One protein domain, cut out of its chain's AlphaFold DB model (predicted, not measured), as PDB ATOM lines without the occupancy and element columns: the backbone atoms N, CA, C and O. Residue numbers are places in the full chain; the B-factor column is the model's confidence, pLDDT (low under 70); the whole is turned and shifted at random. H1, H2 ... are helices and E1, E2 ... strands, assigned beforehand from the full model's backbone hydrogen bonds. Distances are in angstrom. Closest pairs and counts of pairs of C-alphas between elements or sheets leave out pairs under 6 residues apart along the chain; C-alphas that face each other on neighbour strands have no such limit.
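AT A GLANCE: This is residues 46 to 111 of the 385 residues of an uncharacterized protein of Erysipelothrix sp (UniProt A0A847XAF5). Four crossed helices make an elongated body, with a small parallel sheet, E1 and E2, toward one end and H2 at the other; H4 meets H1 between them. The 66 printed residues run E1 H1 H2 H3 E2 H4, mostly helix. The whole is compact, radius of gyration of the C-alphas 11.0 A, spanning 31 by 19 by 18 A.

HOW THE PARTS SIT: E1, residues 46 to 48, and E2, residues 87 to 90, are parallel neighbours; N 47 and O 88, 3.0 A apart, are within hydrogen-bond range. With H1, residues 49 to 60, H2, residues 64 to 71, and H3, residues 75 to 82, between them, they form a strand-helix-strand unit, parallel strands joined through helices. H4, residues 99 to 110, touches H1 with residues 99 to 103 alone, about perpendicular at 81 degrees; the closest C-alphas, Val 55 and Ala 99, are 4.6 A apart. H3 only just touches H2, with 3 pairs of C-alphas within 8 A, the closest Val 68 and Ile 75 at 6.5 A. In the four helices every O i to N i+4 pair is within hydrogen-bond range.

IN THESE COORDINATES: E1 begins at C-alpha 46 (194.505, -137.722, 329.779). H1 is 16.2 A long; H4, 16.8 A, ends at C-alpha 110 (191.003, -138.329, 340.721).

THE WHOLE: The farthest C-alphas, Val 69 and Asp 91, are 32.2 A apart. The printed part has no cut and no long link; no printed residue is under 70 in pLDDT.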
ATOM      1  N   ARG A  46     194.206-138.137 331.144       94.94
ATOM      2  CA  ARG A  46     194.505-137.722 329.779       94.94
ATOM      3  C   ARG A  46     193.507-136.666 329.318       94.94
ATOM      4  O   ARG A  46     192.295-136.873 329.358       94.94
ATOM      5  N   ILE A  47     194.030-135.558 328.813       94.81
ATOM      6  CA  ILE A  47     193.261-134.445 328.254       94.81
ATOM      7  C   ILE A  47     193.923-133.964 326.958       94.81
ATOM      8  O   ILE A  47     195.149-134.017 326.817       94.81
ATOM      9  N   SER A  48     193.126-133.515 325.984       95.12
ATOM     10  CA  SER A  48     193.695-132.927 324.769       95.12
ATOM     11  C   SER A  48     194.357-131.584 325.088       95.12
ATOM     12  O   SER A  48     193.931-130.870 325.995       95.12
ATOM     13  N   LYS A  49     195.378-131.199 324.321       94.81
ATOM     14  CA  LYS A  49     196.071-129.917 324.492       94.81
ATOM     15  C   LYS A  49     195.109-128.729 324.436       94.81
ATOM     16  O   LYS A  49     195.193-127.839 325.274       94.81
ATOM     17  N   LYS A  50     194.164-128.750 323.495       93.38
ATOM     18  CA  LYS A  50     193.180-127.672 323.337       93.38
ATOM     19  C   LYS A  50     192.169-127.635 324.486       93.38
ATOM     20  O   LYS A  50     191.839-126.558 324.961       93.38
ATOM     21  N   ASP A  51     191.698-128.797 324.950       95.50
ATOM     22  CA  ASP A  51     190.801-128.867 326.113       95.50
ATOM     23  C   ASP A  51     191.523-128.384 327.379       95.50
ATOM     24  O   ASP A  51     190.951-127.648 328.179       95.50
ATOM     25  N   TYR A  52     192.798-128.749 327.535       96.56
ATOM     26  CA  TYR A  52     193.632-128.288 328.638       96.56
ATOM     27  C   TYR A  52     193.762-126.761 328.651       96.56
ATOM     28  O   TYR A  52     193.518-126.158 329.689       96.56
ATOM     29  N   GLU A  53     194.087-126.136 327.514       94.75
ATOM     30  CA  GLU A  53     194.204-124.672 327.391       94.75
ATOM     31  C   GLU A  53     192.891-123.964 327.780       94.75
ATOM     32  O   GLU A  53     192.908-122.991 328.534       94.75
ATOM     33  N   VAL A  54     191.744-124.503 327.351       94.81
ATOM     34  CA  VAL A  54     190.409-123.980 327.694       94.81
ATOM     35  C   VAL A  54     190.120-124.075 329.198       94.81
ATOM     36  O   VAL A  54     189.558-123.146 329.786       94.81
ATOM     37  N   VAL A  55     190.494-125.181 329.847       96.69
ATOM     38  CA  VAL A  55     190.325-125.342 331.301       96.69
ATOM     39  C   VAL A  55     191.327-124.479 332.071       96.69
ATOM     40  O   VAL A  55     190.953-123.877 333.074       96.69
ATOM     41  N   GLU A  56     192.570-124.370 331.601       97.00
ATOM     42  CA  GLU A  56     193.623-123.546 332.207       97.00
ATOM     43  C   GLU A  56     193.233-122.065 332.210       97.00
ATOM     44  O   GLU A  56     193.303-121.419 333.256       97.00
ATOM     45  N   GLU A  57     192.733-121.541 331.089       96.50
ATOM     46  CA  GLU A  57     192.204-120.177 331.015       96.50
ATOM     47  C   GLU A  57     191.026-119.980 331.983       96.50
ATOM     48  O   GLU A  57     190.998-119.016 332.752       96.50
ATOM     49  N   PHE A  58     190.070-120.916 332.004       95.94
ATOM     50  CA  PHE A  58     188.925-120.854 332.913       95.94
ATOM     51  C   PHE A  58     189.350-120.843 334.388       95.94
ATOM     52  O   PHE A  58     188.864-120.012 335.159       95.94
ATOM     53  N   VAL A  59     190.264-121.729 334.789       96.25
ATOM     54  CA  VAL A  59     190.760-121.817 336.168       96.25
ATOM     55  C   VAL A  59     191.536-120.557 336.553       96.25
ATOM     56  O   VAL A  59     191.338-120.046 337.652       96.25
ATOM     57  N   ASN A  60     192.365-120.012 335.659       94.56
ATOM     58  CA  ASN A  60     193.158-118.809 335.934       94.56
ATOM     59  C   ASN A  60     192.314-117.523 335.989       94.56
ATOM     60  O   ASN A  60     192.654-116.602 336.730       94.56
ATOM     61  N   ASN A  61     191.194-117.474 335.262       95.12
ATOM     62  CA  ASN A  61     190.270-116.336 335.258       95.12
ATOM     63  C   ASN A  61     189.285-116.323 336.444       95.12
ATOM     64  O   ASN A  61     188.514-115.374 336.591       95.12
ATOM     65  N   ASN A  62     189.277-117.354 337.297       93.88
ATOM     66  CA  ASN A  62     188.411-117.428 338.476       93.88
ATOM     67  C   ASN A  62     189.241-117.489 339.767       93.88
ATOM     68  O   ASN A  62     190.296-118.111 339.837       93.88
ATOM     69  N   VAL A  63     188.729-116.882 340.841       94.75
ATOM     70  CA  VAL A  63     189.311-117.047 342.182       94.75
ATOM     71  C   VAL A  63     188.980-118.450 342.702       94.75
ATOM     72  O   VAL A  63     187.824-118.860 342.637       94.75
ATOM     73  N   ASP A  64     189.943-119.154 343.303       95.06
ATOM     74  CA  ASP A  64     189.765-120.546 343.768       95.06
ATOM     75  C   ASP A  64     188.556-120.721 344.693       95.06
ATOM     76  O   ASP A  64     187.774-121.653 344.540       95.06
ATOM     77  N   LYS A  65     188.334-119.768 345.607       94.88
ATOM     78  CA  LYS A  65     187.151-119.756 346.486       94.88
ATOM     79  C   LYS A  65     185.834-119.714 345.706       94.88
ATOM     80  O   LYS A  65     184.857-120.308 346.148       94.88
ATOM     81  N   LEU A  66     185.797-119.018 344.567       94.19
ATOM     82  CA  LEU A  66     184.613-118.953 343.715       94.19
ATOM     83  C   LEU A  66     184.357-120.301 343.038       94.19
ATOM     84  O   LEU A  66     183.219-120.750 343.053       94.19
ATOM     85  N   LEU A  67     185.395-120.967 342.521       94.50
ATOM     86  CA  LEU A  67     185.273-122.308 341.929       94.50
ATOM     87  C   LEU A  67     184.773-123.341 342.954       94.50
ATOM     88  O   LEU A  67     183.918-124.166 342.640       94.50
ATOM     89  N   VAL A  68     185.243-123.245 344.202       96.38
ATOM     90  CA  VAL A  68     184.781-124.110 345.298       96.38
ATOM     91  C   VAL A  68     183.303-123.868 345.622       96.38
ATOM     92  O   VAL A  68     182.526-124.815 345.682       96.38
ATOM     93  N   VAL A  69     182.895-122.611 345.828       94.94
ATOM     94  CA  VAL A  69     181.536-122.283 346.303       94.94
ATOM     95  C   VAL A  69     180.489-122.343 345.187       94.94
ATOM     96  O   VAL A  69     179.401-122.867 345.405       94.94
ATOM     97  N   ARG A  70     180.791-121.791 344.005       94.69
ATOM     98  CA  ARG A  70     179.854-121.718 342.871       94.69
ATOM     99  C   ARG A  70     179.733-123.060 342.162       94.69
ATOM    100  O   ARG A  70     178.625-123.469 341.828       94.69
ATOM    101  N   ASP A  71     180.865-123.710 341.903       92.81
ATOM    102  CA  ASP A  71     180.915-124.845 340.980       92.81
ATOM    103  C   ASP A  71     181.080-126.202 341.673       92.81
ATOM    104  O   ASP A  71     180.874-127.234 341.021       92.81
ATOM    105  N   GLY A  72     181.389-126.195 342.976       94.56
ATOM    106  CA  GLY A  72     181.523-127.386 343.813       94.56
ATOM    107  C   GLY A  72     182.842-128.138 343.640       94.56
ATOM    108  O   GLY A  72     182.923-129.281 344.073       94.56
ATOM    109  N   ILE A  73     183.853-127.528 343.014       96.31
ATOM    110  CA  ILE A  73     185.151-128.172 342.769       96.31
ATOM    111  C   ILE A  73     186.006-128.110 344.032       96.31
ATOM    112  O   ILE A  73     186.169-127.047 344.632       96.31
ATOM    113  N   SER A  74     186.602-129.225 344.436       95.06
ATOM    114  CA  SER A  74     187.480-129.253 345.599       95.06
ATOM    115  C   SER A  74     188.755-128.433 345.377       95.06
ATOM    116  O   SER A  74     189.340-128.374 344.292       95.06
ATOM    117  N   ILE A  75     189.245-127.822 346.460       95.06
ATOM    118  CA  ILE A  75     190.488-127.044 346.426       95.06
ATOM    119  C   ILE A  75     191.702-127.903 346.041       95.06
ATOM    120  O   ILE A  75     192.654-127.404 345.446       95.06
ATOM    121  N   GLN A  76     191.665-129.201 346.362       92.75
ATOM    122  CA  GLN A  76     192.704-130.155 345.984       92.75
ATOM    123  C   GLN A  76     192.743-130.337 344.466       92.75
ATOM    124  O   GLN A  76     193.811-130.166 343.888       92.75
ATOM    125  N   THR A  77     191.593-130.552 343.816       94.56
ATOM    126  CA  THR A  77     191.501-130.638 342.349       94.56
ATOM    127  C   THR A  77     192.052-129.383 341.675       94.56
ATOM    128  O   THR A  77     192.865-129.488 340.758       94.56
ATOM    129  N   ILE A  78     191.659-128.189 342.137       96.06
ATOM    130  CA  ILE A  78     192.132-126.916 341.560       96.06
ATOM    131  C   ILE A  78     193.658-126.813 341.667       96.06
ATOM    132  O   ILE A  78     194.335-126.478 340.693       96.06
ATOM    133  N   ASN A  79     194.211-127.133 342.839       94.81
ATOM    134  CA  ASN A  79     195.652-127.102 343.074       94.81
ATOM    135  C   ASN A  79     196.406-128.132 342.225       94.81
ATOM    136  O   ASN A  79     197.448-127.788 341.664       94.81
ATOM    137  N   SER A  80     195.901-129.364 342.115       94.12
ATOM    138  CA  SER A  80     196.494-130.403 341.265       94.12
ATOM    139  C   SER A  80     196.467-129.990 339.795       94.12
ATOM    140  O   SER A  80     197.499-130.063 339.133       94.12
ATOM    141  N   PHE A  81     195.349-129.435 339.313       96.00
ATOM    142  CA  PHE A  81     195.240-128.949 337.936       96.00
ATOM    143  C   PHE A  81     196.261-127.838 337.644       96.00
ATOM    144  O   PHE A  81     197.033-127.943 336.695       96.00
ATOM    145  N   LYS A  82     196.340-126.806 338.501       95.06
ATOM    146  CA  LYS A  82     197.303-125.696 338.346       95.06
ATOM    147  C   LYS A  82     198.762-126.156 338.361       95.06
ATOM    148  O   LYS A  82     199.595-125.577 337.672       95.06
ATOM    149  N   LYS A  83     199.078-127.182 339.156       95.25
ATOM    150  CA  LYS A  83     200.421-127.778 339.230       95.25
ATOM    151  C   LYS A  83     200.713-128.761 338.098       95.25
ATOM    152  O   LYS A  83     201.839-129.240 338.020       95.25
ATOM    153  N   ARG A  84     199.729-129.052 337.237       94.00
ATOM    154  CA  ARG A  84     199.786-130.116 336.223       94.00
ATOM    155  C   ARG A  84     200.075-131.493 336.824       94.00
ATOM    156  O   ARG A  84     200.695-132.340 336.192       94.00
ATOM    157  N   ASP A  85     199.638-131.693 338.060       93.31
ATOM    158  CA  ASP A  85     199.787-132.950 338.774       93.31
ATOM    159  C   ASP A  85     198.748-133.953 338.259       93.31
ATOM    160  O   ASP A  85     197.567-133.617 338.138       93.31
ATOM    161  N   ARG A  86     199.195-135.175 337.951       91.44
ATOM    162  CA  ARG A  86     198.362-136.277 337.437       91.44
ATOM    163  C   ARG A  86     197.620-135.985 336.130       91.44
ATOM    164  O   ARG A  86     196.481-136.415 335.932       91.44
ATOM    165  N   LEU A  87     198.268-135.243 335.234       95.06
ATOM    166  CA  LEU A  87     197.735-134.874 333.927       95.06
ATOM    167  C   LEU A  87     198.662-135.338 332.803       95.06
ATOM    168  O   LEU A  87     199.851-135.029 332.789       95.06
ATOM    169  N   ILE A  88     198.086-136.004 331.805       94.50
ATOM    170  CA  ILE A  88     198.750-136.325 330.540       94.50
ATOM    171  C   ILE A  88     198.108-135.476 329.443       94.50
ATOM    172  O   ILE A  88     196.973-135.710 329.032       94.50
ATOM    173  N   ILE A  89     198.849-134.495 328.937       94.38
ATOM    174  CA  ILE A  89     198.378-133.606 327.872       94.38
ATOM    175  C   ILE A  89     198.832-134.173 326.524       94.38
ATOM    176  O   ILE A  89     200.033-134.316 326.290       94.38
ATOM    177  N   LYS A  90     197.889-134.492 325.630       92.00
ATOM    178  CA  LYS A  90     198.183-135.030 324.286       92.00
ATOM    179  C   LYS A  90     197.612-134.161 323.175       92.00
ATOM    180  O   LYS A  90     196.599-133.491 323.356       92.00
ATOM    181  N   ASP A  91     198.249-134.184 322.009       87.50
ATOM    182  CA  ASP A  91     197.731-133.494 320.827       87.50
ATOM    183  C   ASP A  91     196.661-134.354 320.141       87.50
ATOM    184  O   ASP A  91     196.950-135.241 319.341       87.50
ATOM    185  N   GLU A  92     195.414-134.153 320.561       86.06
ATOM    186  CA  GLU A  92     194.263-134.968 320.188       86.06
ATOM    187  C   GLU A  92     193.056-134.097 319.845       86.06
ATOM    188  O   GLU A  92     193.052-132.877 320.029       86.06
ATOM    189  N   LYS A  93     192.005-134.725 319.310       83.06
ATOM    190  CA  LYS A  93     190.788-134.010 318.936       83.06
ATOM    191  C   LYS A  93     190.124-133.413 320.184       83.06
ATOM    192  O   LYS A  93     189.867-134.128 321.147       83.06
ATOM    193  N   LEU A  94     189.824-132.117 320.109       80.00
ATOM    194  CA  LEU A  94     189.077-131.371 321.123       80.00
ATOM    195  C   LEU A  94     187.737-132.060 321.422       80.00
ATOM    196  O   LEU A  94     187.028-132.478 320.496       80.00
ATOM    197  N   THR A  95     187.367-132.120 322.697       79.25
ATOM    198  CA  THR A  95     186.019-132.515 323.106       79.25
ATOM    199  C   THR A  95     185.007-131.383 322.889       79.25
ATOM    200  O   THR A  95     185.337-130.206 322.882       79.25
ATOM    201  N   SER A  96     183.720-131.699 322.739       84.94
ATOM    202  CA  SER A  96     182.671-130.666 322.674       84.94
ATOM    203  C   SER A  96     182.248-130.137 324.055       84.94
ATOM    204  O   SER A  96     181.190-129.516 324.163       84.94
ATOM    205  N   LYS A  97     183.007-130.445 325.117       91.69
ATOM    206  CA  LYS A  97     182.658-130.144 326.511       91.69
ATOM    207  C   LYS A  97     183.097-128.738 326.909       91.69
ATOM    208  O   LYS A  97     184.048-128.181 326.366       91.69
ATOM    209  N   LYS A  98     182.404-128.156 327.886       94.25
ATOM    210  CA  LYS A  98     182.781-126.861 328.477       94.25
ATOM    211  C   LYS A  98     183.925-127.033 329.479       94.25
ATOM    212  O   LYS A  98     184.055-128.086 330.097       94.25
ATOM    213  N   ALA A  99     184.672-125.957 329.739       94.56
ATOM    214  CA  ALA A  99     185.767-125.946 330.716       94.56
ATOM    215  C   ALA A  99     185.372-126.527 332.087       94.56
ATOM    216  O   ALA A  99     186.087-127.351 332.650       94.56
ATOM    217  N   ILE A 100     184.202-126.144 332.611       95.12
ATOM    218  CA  ILE A 100     183.747-126.641 333.913       95.12
ATOM    219  C   ILE A 100     183.391-128.133 333.896       95.12
ATOM    220  O   ILE A 100     183.586-128.823 334.892       95.12
ATOM    221  N   GLU A 101     182.890-128.655 332.775       96.00
ATOM    222  CA  GLU A 101     182.585-130.082 332.629       96.00
ATOM    223  C   GLU A 101     183.879-130.898 332.611       96.00
ATOM    224  O   GLU A 101     183.979-131.895 333.313       96.00
ATOM    225  N   LEU A 102     184.897-130.417 331.896       95.56
ATOM    226  CA  LEU A 102     186.225-131.030 331.862       95.56
ATOM    227  C   LEU A 102     186.922-130.996 333.228       95.56
ATOM    228  O   LEU A 102     187.537-131.980 333.633       95.56
ATOM    229  N   LEU A 103     186.794-129.893 333.971       96.38
ATOM    230  CA  LEU A 103     187.331-129.797 335.329       96.38
ATOM    231  C   LEU A 103     186.625-130.768 336.295       96.38
ATOM    232  O   LEU A 103     187.271-131.343 337.169       96.38
ATOM    233  N   ARG A 104     185.317-130.998 336.112       96.50
ATOM    234  CA  ARG A 104     184.560-132.025 336.853       96.50
ATOM    235  C   ARG A 104     184.945-133.443 336.450       96.50
ATOM    236  O   ARG A 104     185.006-134.306 337.318       96.50
ATOM    237  N   ASP A 105     185.218-133.689 335.171       95.25
ATOM    238  CA  ASP A 105     185.729-134.984 334.715       95.25
ATOM    239  C   ASP A 105     187.086-135.283 335.365       95.25
ATOM    240  O   ASP A 105     187.287-136.390 335.863       95.25
ATOM    241  N   PHE A 106     187.979-134.287 335.437       95.88
ATOM    242  CA  PHE A 106     189.257-134.408 336.140       95.88
ATOM    243  C   PHE A 106     189.056-134.718 337.630       95.88
ATOM    244  O   PHE A 106     189.627-135.679 338.140       95.88
ATOM    245  N   GLU A 107     188.189-133.970 338.322       95.19
ATOM    246  CA  GLU A 107     187.863-134.239 339.729       95.19
ATOM    247  C   GLU A 107     187.300-135.648 339.949       95.19
ATOM    248  O   GLU A 107     187.725-136.369 340.855       95.19
ATOM    249  N   SER A 108     186.333-136.042 339.120       94.69
ATOM    250  CA  SER A 108     185.703-137.361 339.169       94.69
ATOM    251  C   SER A 108     186.740-138.460 338.961       94.69
ATOM    252  O   SER A 108     186.768-139.440 339.702       94.69
ATOM    253  N   HIS A 109     187.648-138.261 338.007       95.25
ATOM    254  CA  HIS A 109     188.718-139.196 337.715       95.25
ATOM    255  C   HIS A 109     189.706-139.342 338.882       95.25
ATOM    256  O   HIS A 109     190.085-140.469 339.199       95.25
ATOM    257  N   LEU A 110     190.109-138.255 339.553       92.44
ATOM    258  CA  LEU A 110     191.003-138.329 340.721       92.44
ATOM    259  C   LEU A 110     190.365-139.101 341.887       92.44
ATOM    260  O   LEU A 110     191.034-139.898 342.551       92.44
ATOM    261  N   ASN A 111     189.063-138.891 342.100       92.12
ATOM    262  CA  ASN A 111     188.279-139.504 343.175       92.12
ATOM    263  C   ASN A 111     187.676-140.865 342.799       92.12
ATOM    264  O   ASN A 111     186.927-141.458 343.582       92.12
TER     265      ASN A 111